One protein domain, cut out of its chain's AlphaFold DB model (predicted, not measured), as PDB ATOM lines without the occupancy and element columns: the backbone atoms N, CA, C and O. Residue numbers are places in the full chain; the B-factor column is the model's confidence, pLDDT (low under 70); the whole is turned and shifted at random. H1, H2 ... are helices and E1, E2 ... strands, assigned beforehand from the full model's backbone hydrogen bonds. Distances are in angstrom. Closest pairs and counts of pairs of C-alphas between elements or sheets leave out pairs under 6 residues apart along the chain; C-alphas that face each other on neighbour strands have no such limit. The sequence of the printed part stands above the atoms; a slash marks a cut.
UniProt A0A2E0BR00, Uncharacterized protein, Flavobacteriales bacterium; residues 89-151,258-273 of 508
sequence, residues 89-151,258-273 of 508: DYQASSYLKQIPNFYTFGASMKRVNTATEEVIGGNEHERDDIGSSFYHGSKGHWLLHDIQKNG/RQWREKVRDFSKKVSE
ATOM      1  N   ASP A  89     111.964 141.366 172.239       88.25
ATOM      2  CA  ASP A  89     113.372 141.142 171.866       88.25
ATOM      3  C   ASP A  89     114.043 139.991 172.639       88.25
ATOM      4  O   ASP A  89     114.694 139.132 172.038       88.25
ATOM      5  N   TYR A  90     113.853 139.924 173.963       88.25
ATOM      6  CA  TYR A  90     114.399 138.850 174.801       88.25
ATOM      7  C   TYR A  90     113.792 137.481 174.459       88.25
ATOM      8  O   TYR A  90     114.510 136.504 174.233       88.25
ATOM      9  N   GLN A  91     112.462 137.405 174.391       91.81
ATOM     10  CA  GLN A  91     111.737 136.177 174.067       91.81
ATOM     11  C   GLN A  91     112.011 135.727 172.628       91.81
ATOM     12  O   GLN A  91     112.152 134.532 172.394       91.81
ATOM     13  N   ALA A  92     112.124 136.666 171.688       94.06
ATOM     14  CA  ALA A  92     112.446 136.436 170.286       94.06
ATOM     15  C   ALA A  92     113.878 135.929 170.115       94.06
ATOM     16  O   ALA A  92     114.106 135.011 169.336       94.06
ATOM     17  N   SER A  93     114.833 136.439 170.896       93.75
ATOM     18  CA  SER A  93     116.198 135.907 170.905       93.75
ATOM     19  C   SER A  93     116.232 134.449 171.372       93.75
ATOM     20  O   SER A  93     116.740 133.582 170.661       93.75
ATOM     21  N   SER A  94     115.604 134.138 172.512       92.88
ATOM     22  CA  SER A  94     115.534 132.751 172.997       92.88
ATOM     23  C   SER A  94     114.787 131.851 172.011       92.88
ATOM     24  O   SER A  94     115.228 130.743 171.706       92.88
ATOM     25  N   TYR A  95     113.693 132.359 171.439       95.81
ATOM     26  CA  TYR A  95     112.931 131.685 170.399       95.81
ATOM     27  C   TYR A  95     113.789 131.309 169.196       95.81
ATOM     28  O   TYR A  95     113.873 130.126 168.882       95.81
ATOM     29  N   LEU A  96     114.473 132.269 168.571       96.50
ATOM     30  CA  LEU A  96     115.296 132.044 167.379       96.50
ATOM     31  C   LEU A  96     116.466 131.091 167.632       96.50
ATOM     32  O   LEU A  96     116.859 130.346 166.739       96.50
ATOM     33  N   LYS A  97     116.990 131.061 168.861       94.88
ATOM     34  CA  LYS A  97     118.035 130.113 169.256       94.88
ATOM     35  C   LYS A  97     117.536 128.666 169.321       94.88
ATOM     36  O   LYS A  97     118.290 127.748 169.014       94.88
ATOM     37  N   GLN A  98     116.300 128.452 169.773       95.50
ATOM     38  CA  GLN A  98     115.769 127.116 170.079       95.50
ATOM     39  C   GLN A  98     114.872 126.553 168.966       95.50
ATOM     40  O   GLN A  98     114.929 125.354 168.695       95.50
ATOM     41  N   ILE A  99     114.073 127.398 168.303       97.44
ATOM     42  CA  ILE A  99     113.058 126.982 167.324       97.44
ATOM     43  C   ILE A  99     113.601 126.117 166.176       97.44
ATOM     44  O   ILE A  99     112.848 125.252 165.729       97.44
ATOM     45  N   PRO A 100     114.873 126.225 165.726       97.25
ATOM     46  CA  PRO A 100     115.371 125.328 164.689       97.25
ATOM     47  C   PRO A 100     115.306 123.844 165.042       97.25
ATOM     48  O   PRO A 100     115.112 123.013 164.161       97.25
ATOM     49  N   ASN A 101     115.462 123.519 166.328       96.69
ATOM     50  CA  ASN A 101     115.589 122.144 166.815       96.69
ATOM     51  C   ASN A 101     114.447 121.722 167.739       96.69
ATOM     52  O   ASN A 101     114.342 120.545 168.082       96.69
ATOM     53  N   PHE A 102     113.632 122.674 168.188       96.88
ATOM     54  CA  PHE A 102     112.610 122.437 169.191       96.88
ATOM     55  C   PHE A 102     111.293 123.100 168.829       96.88
ATOM     56  O   PHE A 102     111.268 124.186 168.260       96.88
ATOM     57  N   TYR A 103     110.204 122.510 169.305       97.00
ATOM     58  CA  TYR A 103     108.913 123.172 169.423       97.00
ATOM     59  C   TYR A 103     108.416 123.133 170.868       97.00
ATOM     60  O   TYR A 103     108.839 122.303 171.676       97.00
ATOM     61  N   THR A 104     107.570 124.084 171.260       93.81
ATOM     62  CA  THR A 104     107.082 124.124 172.646       93.81
ATOM     63  C   THR A 104     106.058 123.025 172.910       93.81
ATOM     64  O   THR A 104     105.225 122.757 172.060       93.81
ATOM     65  N   PHE A 105     106.037 122.445 174.115       88.88
ATOM     66  CA  PHE A 105     105.001 121.486 174.529       88.88
ATOM     67  C   PHE A 105     103.625 122.144 174.774       88.88
ATOM     68  O   PHE A 105     102.654 121.470 175.110       88.88
ATOM     69  N   GLY A 106     103.530 123.475 174.669       77.69
ATOM     70  CA  GLY A 106     102.311 124.245 174.920       77.69
ATOM     71  C   GLY A 106     102.028 124.488 176.406       77.69
ATOM     72  O   GLY A 106     101.359 125.460 176.725       77.69
ATOM     73  N   ALA A 107     102.574 123.685 177.329       69.81
ATOM     74  CA  ALA A 107     102.409 123.830 178.779       69.81
ATOM     75  C   ALA A 107     103.683 123.445 179.560       69.81
ATOM     76  O   ALA A 107     104.595 122.814 179.023       69.81
ATOM     77  N   SER A 108     103.739 123.780 180.857       71.88
ATOM     78  CA  SER A 108     104.806 123.377 181.803       71.88
ATOM     79  C   SER A 108     106.237 123.802 181.435       71.88
ATOM     80  O   SER A 108     107.194 123.245 181.962       71.88
ATOM     81  N   MET A 109     106.388 124.792 180.542       82.38
ATOM     82  CA  MET A 109     107.689 125.318 180.087       82.38
ATOM     83  C   MET A 109     108.597 124.250 179.444       82.38
ATOM     84  O   MET A 109     109.802 124.437 179.349       82.38
ATOM     85  N   LYS A 110     108.018 123.141 178.969       89.38
ATOM     86  CA  LYS A 110     108.740 122.060 178.286       89.38
ATOM     87  C   LYS A 110     108.917 122.360 176.800       89.38
ATOM     88  O   LYS A 110     108.084 123.031 176.175       89.38
ATOM     89  N   ARG A 111     109.977 121.803 176.223       92.44
ATOM     90  CA  ARG A 111     110.264 121.824 174.783       92.44
ATOM     91  C   ARG A 111     110.460 120.407 174.262       92.44
ATOM     92  O   ARG A 111     110.921 119.544 175.000       92.44
ATOM     93  N   VAL A 112     110.083 120.173 173.015       95.06
ATOM     94  CA  VAL A 112     110.173 118.875 172.345       95.06
ATOM     95  C   VAL A 112     111.171 118.993 171.213       95.06
ATOM     96  O   VAL A 112     111.076 119.933 170.428       95.06
ATOM     97  N   ASN A 113     112.143 118.089 171.154       96.38
ATOM     98  CA  ASN A 113     113.085 118.023 170.047       96.38
ATOM     99  C   ASN A 113     112.340 117.597 168.778       96.38
ATOM    100  O   ASN A 113     111.697 116.551 168.753       96.38
ATOM    101  N   THR A 114     112.441 118.398 167.726       96.38
ATOM    102  CA  THR A 114     111.680 118.196 166.489       96.38
ATOM    103  C   THR A 114     112.093 116.924 165.745       96.38
ATOM    104  O   THR A 114     111.258 116.306 165.093       96.38
ATOM    105  N   ALA A 115     113.354 116.496 165.861       95.25
ATOM    106  CA  ALA A 115     113.869 115.311 165.175       95.25
ATOM    107  C   ALA A 115     113.679 114.016 165.982       95.25
ATOM    108  O   ALA A 115     113.400 112.968 165.402       95.25
ATOM    109  N   THR A 116     113.863 114.064 167.306       95.75
ATOM    110  CA  THR A 116     113.831 112.867 168.169       95.75
ATOM    111  C   THR A 116     112.516 112.680 168.923       95.75
ATOM    112  O   THR A 116     112.307 111.614 169.498       95.75
ATOM    113  N   GLU A 117     111.648 113.698 168.948       95.25
ATOM    114  CA  GLU A 117     110.435 113.777 169.780       95.25
ATOM    115  C   GLU A 117     110.716 113.660 171.298       95.25
ATOM    116  O   GLU A 117     109.814 113.449 172.111       95.25
ATOM    117  N   GLU A 118     111.977 113.835 171.710       94.25
ATOM    118  CA  GLU A 118     112.380 113.865 173.115       94.25
ATOM    119  C   GLU A 118     111.869 115.136 173.807       94.25
ATOM    120  O   GLU A 118     112.036 116.249 173.303       94.25
ATOM    121  N   VAL A 119     111.281 114.984 174.996       92.12
ATOM    122  CA  VAL A 119     110.782 116.102 175.808       92.12
ATOM    123  C   VAL A 119     111.838 116.520 176.829       92.12
ATOM    124  O   VAL A 119     112.275 115.710 177.642       92.12
ATOM    125  N   ILE A 120     112.195 117.804 176.829       89.50
ATOM    126  CA  ILE A 120     113.230 118.391 177.686       89.50
ATOM    127  C   ILE A 120     112.628 119.512 178.546       89.50
ATOM    128  O   ILE A 120     111.822 120.322 178.071       89.50
ATOM    129  N   GLY A 121     113.068 119.587 179.805       83.50
ATOM    130  CA  GLY A 121     112.717 120.654 180.748       83.50
ATOM    131  C   GLY A 121     111.504 120.348 181.632       83.50
ATOM    132  O   GLY A 121     110.965 119.240 181.638       83.50
ATOM    133  N   GLY A 122     111.061 121.356 182.390       68.62
ATOM    134  CA  GLY A 122     109.863 121.280 183.240       68.62
ATOM    135  C   GLY A 122     110.049 120.649 184.628       68.62
ATOM    136  O   GLY A 122     109.140 119.958 185.086       68.62
ATOM    137  N   ASN A 123     111.187 120.875 185.297       58.88
ATOM    138  CA  ASN A 123     111.398 120.441 186.687       58.88
ATOM    139  C   ASN A 123     110.560 121.265 187.688       58.88
ATOM    140  O   ASN A 123     110.470 122.484 187.581       58.88
ATOM    141  N   GLU A 124     110.008 120.596 188.708       53.00
ATOM    142  CA  GLU A 124     109.207 121.199 189.794       53.00
ATOM    143  C   GLU A 124     110.043 121.991 190.823       53.00
ATOM    144  O   GLU A 124     109.487 122.682 191.677       53.00
ATOM    145  N   HIS A 125     111.379 121.908 190.758       46.50
ATOM    146  CA  HIS A 125     112.281 122.450 191.786       46.50
ATOM    147  C   HIS A 125     113.349 123.429 191.271       46.50
ATOM    148  O   HIS A 125     113.964 124.119 192.080       46.50
ATOM    149  N   GLU A 126     113.536 123.559 189.953       51.66
ATOM    150  CA  GLU A 126     114.481 124.506 189.346       51.66
ATOM    151  C   GLU A 126     113.833 125.219 188.156       51.66
ATOM    152  O   GLU A 126     113.136 124.613 187.341       51.66
ATOM    153  N   ARG A 127     114.052 126.531 188.063       58.50
ATOM    154  CA  ARG A 127     113.481 127.378 187.015       58.50
ATOM    155  C   ARG A 127     114.174 127.078 185.681       58.50
ATOM    156  O   ARG A 127     115.323 127.455 185.487       58.50
ATOM    157  N   ASP A 128     113.481 126.420 184.750       76.31
ATOM    158  CA  ASP A 128     113.955 126.283 183.364       76.31
ATOM    159  C   ASP A 128     113.759 127.616 182.626       76.31
ATOM    160  O   ASP A 128     112.769 127.826 181.923       76.31
ATOM    161  N   ASP A 129     114.690 128.552 182.824       80.44
ATOM    162  CA  ASP A 129     114.647 129.880 182.199       80.44
ATOM    163  C   ASP A 129     114.644 129.795 180.659       80.44
ATOM    164  O   ASP A 129     113.998 130.606 179.988       80.44
ATOM    165  N   ILE A 130     115.293 128.774 180.082       86.44
ATOM    166  CA  ILE A 130     115.278 128.517 178.633       86.44
ATOM    167  C   ILE A 130     113.879 128.069 178.204       86.44
ATOM    168  O   ILE A 130     113.306 128.628 177.275       86.44
ATOM    169  N   GLY A 131     113.305 127.082 178.890       88.38
ATOM    170  CA  GLY A 131     111.965 126.571 178.611       88.38
ATOM    171  C   GLY A 131     110.887 127.643 178.761       88.38
ATOM    172  O   GLY A 131     110.002 127.769 177.910       88.38
ATOM    173  N   SER A 132     111.005 128.479 179.795       87.62
ATOM    174  CA  SER A 132     110.134 129.630 180.018       87.62
ATOM    175  C   SER A 132     110.247 130.648 178.887       87.62
ATOM    176  O   SER A 132     109.241 130.971 178.253       87.62
ATOM    177  N   SER A 133     111.451 131.145 178.595       89.06
ATOM    178  CA  SER A 133     111.656 132.157 177.550       89.06
ATOM    179  C   SER A 133     111.257 131.644 176.162       89.06
ATOM    180  O   SER A 133     110.572 132.359 175.430       89.06
ATOM    181  N   PHE A 134     111.576 130.390 175.837       92.56
ATOM    182  CA  PHE A 134     111.210 129.750 174.574       92.56
ATOM    183  C   PHE A 134     109.698 129.582 174.403       92.56
ATOM    184  O   PHE A 134     109.150 129.888 173.339       92.56
ATOM    185  N   TYR A 135     108.996 129.130 175.447       92.44
ATOM    186  CA  TYR A 135     107.537 129.031 175.427       92.44
ATOM    187  C   TYR A 135     106.888 130.403 175.234       92.44
ATOM    188  O   TYR A 135     105.999 130.557 174.398       92.44
ATOM    189  N   HIS A 136     107.351 131.415 175.971       91.00
ATOM    190  CA  HIS A 136     106.843 132.774 175.840       91.00
ATOM    191  C   HIS A 136     107.123 133.355 174.444       91.00
ATOM    192  O   HIS A 136     106.243 133.993 173.869       91.00
ATOM    193  N   GLY A 137     108.285 133.075 173.853       94.06
ATOM    194  CA  GLY A 137     108.579 133.457 172.473       94.06
ATOM    195  C   GLY A 137     107.675 132.762 171.453       94.06
ATOM    196  O   GLY A 137     107.046 133.425 170.632       94.06
ATOM    197  N   SER A 138     107.491 131.446 171.593       95.38
ATOM    198  CA  SER A 138     106.589 130.653 170.746       95.38
ATOM    199  C   SER A 138     105.141 131.138 170.829       95.38
ATOM    200  O   SER A 138     104.466 131.290 169.812       95.38
ATOM    201  N   LYS A 139     104.676 131.445 172.046       93.31
ATOM    202  CA  LYS A 139     103.369 132.061 172.282       93.31
ATOM    203  C   LYS A 139     103.265 133.420 171.593       93.31
ATOM    204  O   LYS A 139     102.200 133.729 171.086       93.31
ATOM    205  N   GLY A 140     104.333 134.218 171.586       94.06
ATOM    206  CA  GLY A 140     104.346 135.554 170.988       94.06
ATOM    207  C   GLY A 140     104.199 135.520 169.480       94.06
ATOM    208  O   GLY A 140     103.356 136.233 168.945       94.06
ATOM    209  N   HIS A 141     104.945 134.634 168.825       96.50
ATOM    210  CA  HIS A 141     104.854 134.443 167.382       96.50
ATOM    211  C   HIS A 141     103.444 133.981 166.969       96.50
ATOM    212  O   HIS A 141     102.816 134.602 166.119       96.50
ATOM    213  N   TRP A 142     102.888 132.963 167.638       95.19
ATOM    214  CA  TRP A 142     101.511 132.530 167.375       95.19
ATOM    215  C   TRP A 142     100.486 133.645 167.634       95.19
ATOM    216  O   TRP A 142      99.616 133.906 166.804       95.19
ATOM    217  N   LEU A 143     100.589 134.307 168.789       92.00
ATOM    218  CA  LEU A 143      99.609 135.291 169.234       92.00
ATOM    219  C   LEU A 143      99.556 136.510 168.310       92.00
ATOM    220  O   LEU A 143      98.472 137.047 168.108       92.00
ATOM    221  N   LEU A 144     100.690 136.940 167.746       93.75
ATOM    222  CA  LEU A 144     100.722 138.020 166.761       93.75
ATOM    223  C   LEU A 144      99.748 137.741 165.609       93.75
ATOM    224  O   LEU A 144      98.896 138.574 165.300       93.75
ATOM    225  N   HIS A 145      99.834 136.546 165.031       94.00
ATOM    226  CA  HIS A 145      98.984 136.145 163.917       94.00
ATOM    227  C   HIS A 145      97.548 135.839 164.335       94.00
ATOM    228  O   HIS A 145      96.621 136.151 163.586       94.00
ATOM    229  N   ASP A 146      97.338 135.268 165.525       89.94
ATOM    230  CA  ASP A 146      95.989 135.061 166.061       89.94
ATOM    231  C   ASP A 146      95.256 136.398 166.203       89.94
ATOM    232  O   ASP A 146      94.130 136.527 165.735       89.94
ATOM    233  N   ILE A 147      95.924 137.427 166.735       87.69
ATOM    234  CA  ILE A 147      95.345 138.764 166.883       87.69
ATOM    235  C   ILE A 147      95.100 139.426 165.524       87.69
ATOM    236  O   ILE A 147      94.043 140.019 165.320       87.69
ATOM    237  N   GLN A 148      96.038 139.331 164.580       87.62
ATOM    238  CA  GLN A 148      95.847 139.887 163.235       87.62
ATOM    239  C   GLN A 148      94.658 139.253 162.503       87.62
ATOM    240  O   GLN A 148      93.962 139.935 161.755       87.62
ATOM    241  N   LYS A 149      94.426 137.953 162.713       87.75
ATOM    242  CA  LYS A 149      93.370 137.200 162.034       87.75
ATOM    243  C   LYS A 149      92.014 137.304 162.732       87.75
ATOM    244  O   LYS A 149      91.000 137.479 162.064       87.75
ATOM    245  N   ASN A 150      91.997 137.135 164.050       81.75
ATOM    246  CA  ASN A 150      90.783 136.948 164.846       81.75
ATOM    247  C   ASN A 150      90.460 138.157 165.738       81.75
ATOM    248  O   ASN A 150      89.405 138.184 166.367       81.75
ATOM    249  N   GLY A 151      91.346 139.152 165.806       81.25
ATOM    250  CA  GLY A 151      91.249 140.241 166.768       81.25
ATOM    251  C   GLY A 151      91.608 139.801 168.189       81.25
ATOM    252  O   GLY A 151      92.174 138.735 168.435       81.25
ATOM    253  N   ARG A 258      93.696 124.954 177.984       59.22
ATOM    254  CA  ARG A 258      94.194 123.811 177.197       59.22
ATOM    255  C   ARG A 258      94.130 124.053 175.689       59.22
ATOM    256  O   ARG A 258      95.014 123.592 174.975       59.22
ATOM    257  N   GLN A 259      93.138 124.796 175.197       71.19
ATOM    258  CA  GLN A 259      92.877 124.899 173.753       71.19
ATOM    259  C   GLN A 259      93.874 125.806 173.031       71.19
ATOM    260  O   GLN A 259      94.458 125.413 172.023       71.19
ATOM    261  N   TRP A 260      94.140 127.005 173.558       79.00
ATOM    262  CA  TRP A 260      95.110 127.902 172.921       79.00
ATOM    263  C   TRP A 260      96.552 127.399 173.078       79.00
ATOM    264  O   TRP A 260      97.383 127.646 172.210       79.00
ATOM    265  N   ARG A 261      96.862 126.647 174.145       85.06
ATOM    266  CA  ARG A 261      98.181 126.019 174.339       85.06
ATOM    267  C   ARG A 261      98.475 124.944 173.297       85.06
ATOM    268  O   ARG A 261      99.603 124.877 172.813       85.06
ATOM    269  N   GLU A 262      97.470 124.151 172.923       87.44
ATOM    270  CA  GLU A 262      97.555 123.219 171.791       87.44
ATOM    271  C   GLU A 262      97.797 123.991 170.479       87.44
ATOM    272  O   GLU A 262      98.744 123.672 169.765       87.44
ATOM    273  N   LYS A 263      97.060 125.087 170.225       89.56
ATOM    274  CA  LYS A 263      97.286 125.959 169.051       89.56
ATOM    275  C   LYS A 263      98.716 126.537 169.013       89.56
ATOM    276  O   LYS A 263      99.347 126.527 167.958       89.56
ATOM    277  N   VAL A 264      99.261 126.982 170.152       92.88
ATOM    278  CA  VAL A 264     100.653 127.471 170.265       92.88
ATOM    279  C   VAL A 264     101.668 126.363 169.980       92.88
ATOM    280  O   VAL A 264     102.635 126.600 169.255       92.88
ATOM    281  N   ARG A 265     101.464 125.159 170.536       94.25
ATOM    282  CA  ARG A 265     102.319 123.992 170.265       94.25
ATOM    283  C   ARG A 265     102.332 123.675 168.776       94.25
ATOM    284  O   ARG A 265     103.406 123.557 168.201       94.25
ATOM    285  N   ASP A 266     101.160 123.554 168.165       95.56
ATOM    286  CA  ASP A 266     101.031 123.126 166.773       95.56
ATOM    287  C   ASP A 266     101.614 124.182 165.815       95.56
ATOM    288  O   ASP A 266     102.336 123.842 164.876       95.56
ATOM    289  N   PHE A 267     101.405 125.475 166.102       97.25
ATOM    290  CA  PHE A 267     102.049 126.573 165.375       97.25
ATOM    291  C   PHE A 267     103.579 126.525 165.505       97.25
ATOM    292  O   PHE A 267     104.293 126.579 164.506       97.25
ATOM    293  N   SER A 268     104.100 126.376 166.727       97.81
ATOM    294  CA  SER A 268     105.541 126.273 166.985       97.81
ATOM    295  C   SER A 268     106.160 125.050 166.305       97.81
ATOM    296  O   SER A 268     107.237 125.174 165.722       97.81
ATOM    297  N   LYS A 269     105.468 123.902 166.314       97.94
ATOM    298  CA  LYS A 269     105.896 122.680 165.623       97.94
ATOM    299  C   LYS A 269     106.036 122.923 164.129       97.94
ATOM    300  O   LYS A 269     107.102 122.681 163.574       97.94
ATOM    301  N   LYS A 270     105.017 123.519 163.514       98.06
ATOM    302  CA  LYS A 270     105.021 123.865 162.092       98.06
ATOM    303  C   LYS A 270     106.174 124.793 161.699       98.06
ATOM    304  O   LYS A 270     106.762 124.622 160.634       98.06
ATOM    305  N   VAL A 271     106.497 125.784 162.535       98.38
ATOM    306  CA  VAL A 271     107.656 126.659 162.291       98.38
ATOM    307  C   VAL A 271     108.962 125.870 162.421       98.38
ATOM    308  O   VAL A 271     109.818 125.967 161.546       98.38
ATOM    309  N   SER A 272     109.111 125.063 163.475       98.31
ATOM    310  CA  SER A 272     110.323 124.272 163.716       98.31
ATOM    311  C   SER A 272     110.605 123.256 162.603       98.31
ATOM    312  O   SER A 272     111.729 123.157 162.117       98.31
ATOM    313  N   GLU A 273     109.574 122.563 162.117       97.69
ATOM    314  CA  GLU A 273     109.684 121.631 160.987       97.69
ATOM    315  C   GLU A 273     110.196 122.327 159.718       97.69
ATOM    316  O   GLU A 273     110.999 121.758 158.982       97.69
TER     317      GLU A 273
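AT A GLANCE: This is residues 89 to 151 and 258 to 273 of the 508 residues of an uncharacterized protein of Flavobacteriales bacterium (UniProt A0A2E0BR00). A small two-stranded hairpin, E1 and E2, packs on the helices H2 and H3, mostly through E1. The long helix H2 is crossed by H1 and, farther along it, by H3, and the long link of residues 114 to 128 folds back beside E2 before it reaches H2. The printed part has 79 residues, with three named helices and two named strands in the order H1, E1, E2, H2, H3. The sheet has the order E1, E2 and is antiparallel, and the class is mostly helix. The whole is compact, with a radius of gyration of the C-alphas of 11.9 A, and spans 37 by 26 by 25 A.

HOW THE PARTS SIT: Begin at the hairpin of E1, residues 102 to 104, and E2, residues 111 to 113, antiparallel neighbours at 148 degrees. Look there for N 103 and O 112, 2.9 A apart, and N 112 and O 103, 2.8 A apart, both within hydrogen-bond range. Residues 111 to 112 of E2 also pair with residues 119 to 120, antiparallel, a short pairing outside the named strands. Go next to H3, residues 258 to 273: its closest C-alphas to E1 are those of Lys 269 and Tyr 103, 4.9 A apart, while E2 and H3 are near each other. H2, residues 129 to 150, comes closest to E1 at the C-alphas of Tyr 135 and Thr 104, 5.7 A apart. H2 touches H3 with residues 138 to 143 alone, the closest C-alphas being those of Lys 139 and Val 264, 5.7 A apart; their lines are about perpendicular at 80 degrees. With residues 130 to 138 alone, H2 touches H1, residues 89 to 98; the closest C-alphas are those of Gly 137 and Gln 91, 4.5 A apart, and their lines are only just about perpendicular at 73 degrees. H1 is apart from H3 and from E2. Every O i to N i+4 pair is within hydrogen-bond range in H1 and H3, and 17 of 18 are in H2.

IN THESE COORDINATES: Find C-alpha 89 at (113.372, 141.142, 171.866), where H1 begins; it runs 14.3 A to Gln 98. E1, from Phe 102 to Thr 104, and E2, from Arg 111 to Asn 113, each measure 6.7 A. H2 starts with C-alpha 129 at (114.647, 129.880, 182.199) and runs 30.3 A to Asn 150. H3 runs 22.5 A from Arg 258 to C-alpha 273 at (109.684, 121.631, 160.987).

THE WHOLE: The two farthest C-alphas, those of His 125 and Lys 149, are 38.2 A apart. Residues 152 to 257 are not printed, and C-alphas 151 and 258 are 19.7 A apart across this cut. The link from E2 to H2 is long, with 15 residues. The mean pLDDT of the printed part is 87.9; look for values under 70 at residue 107, residues 122 to 127 and residue 258.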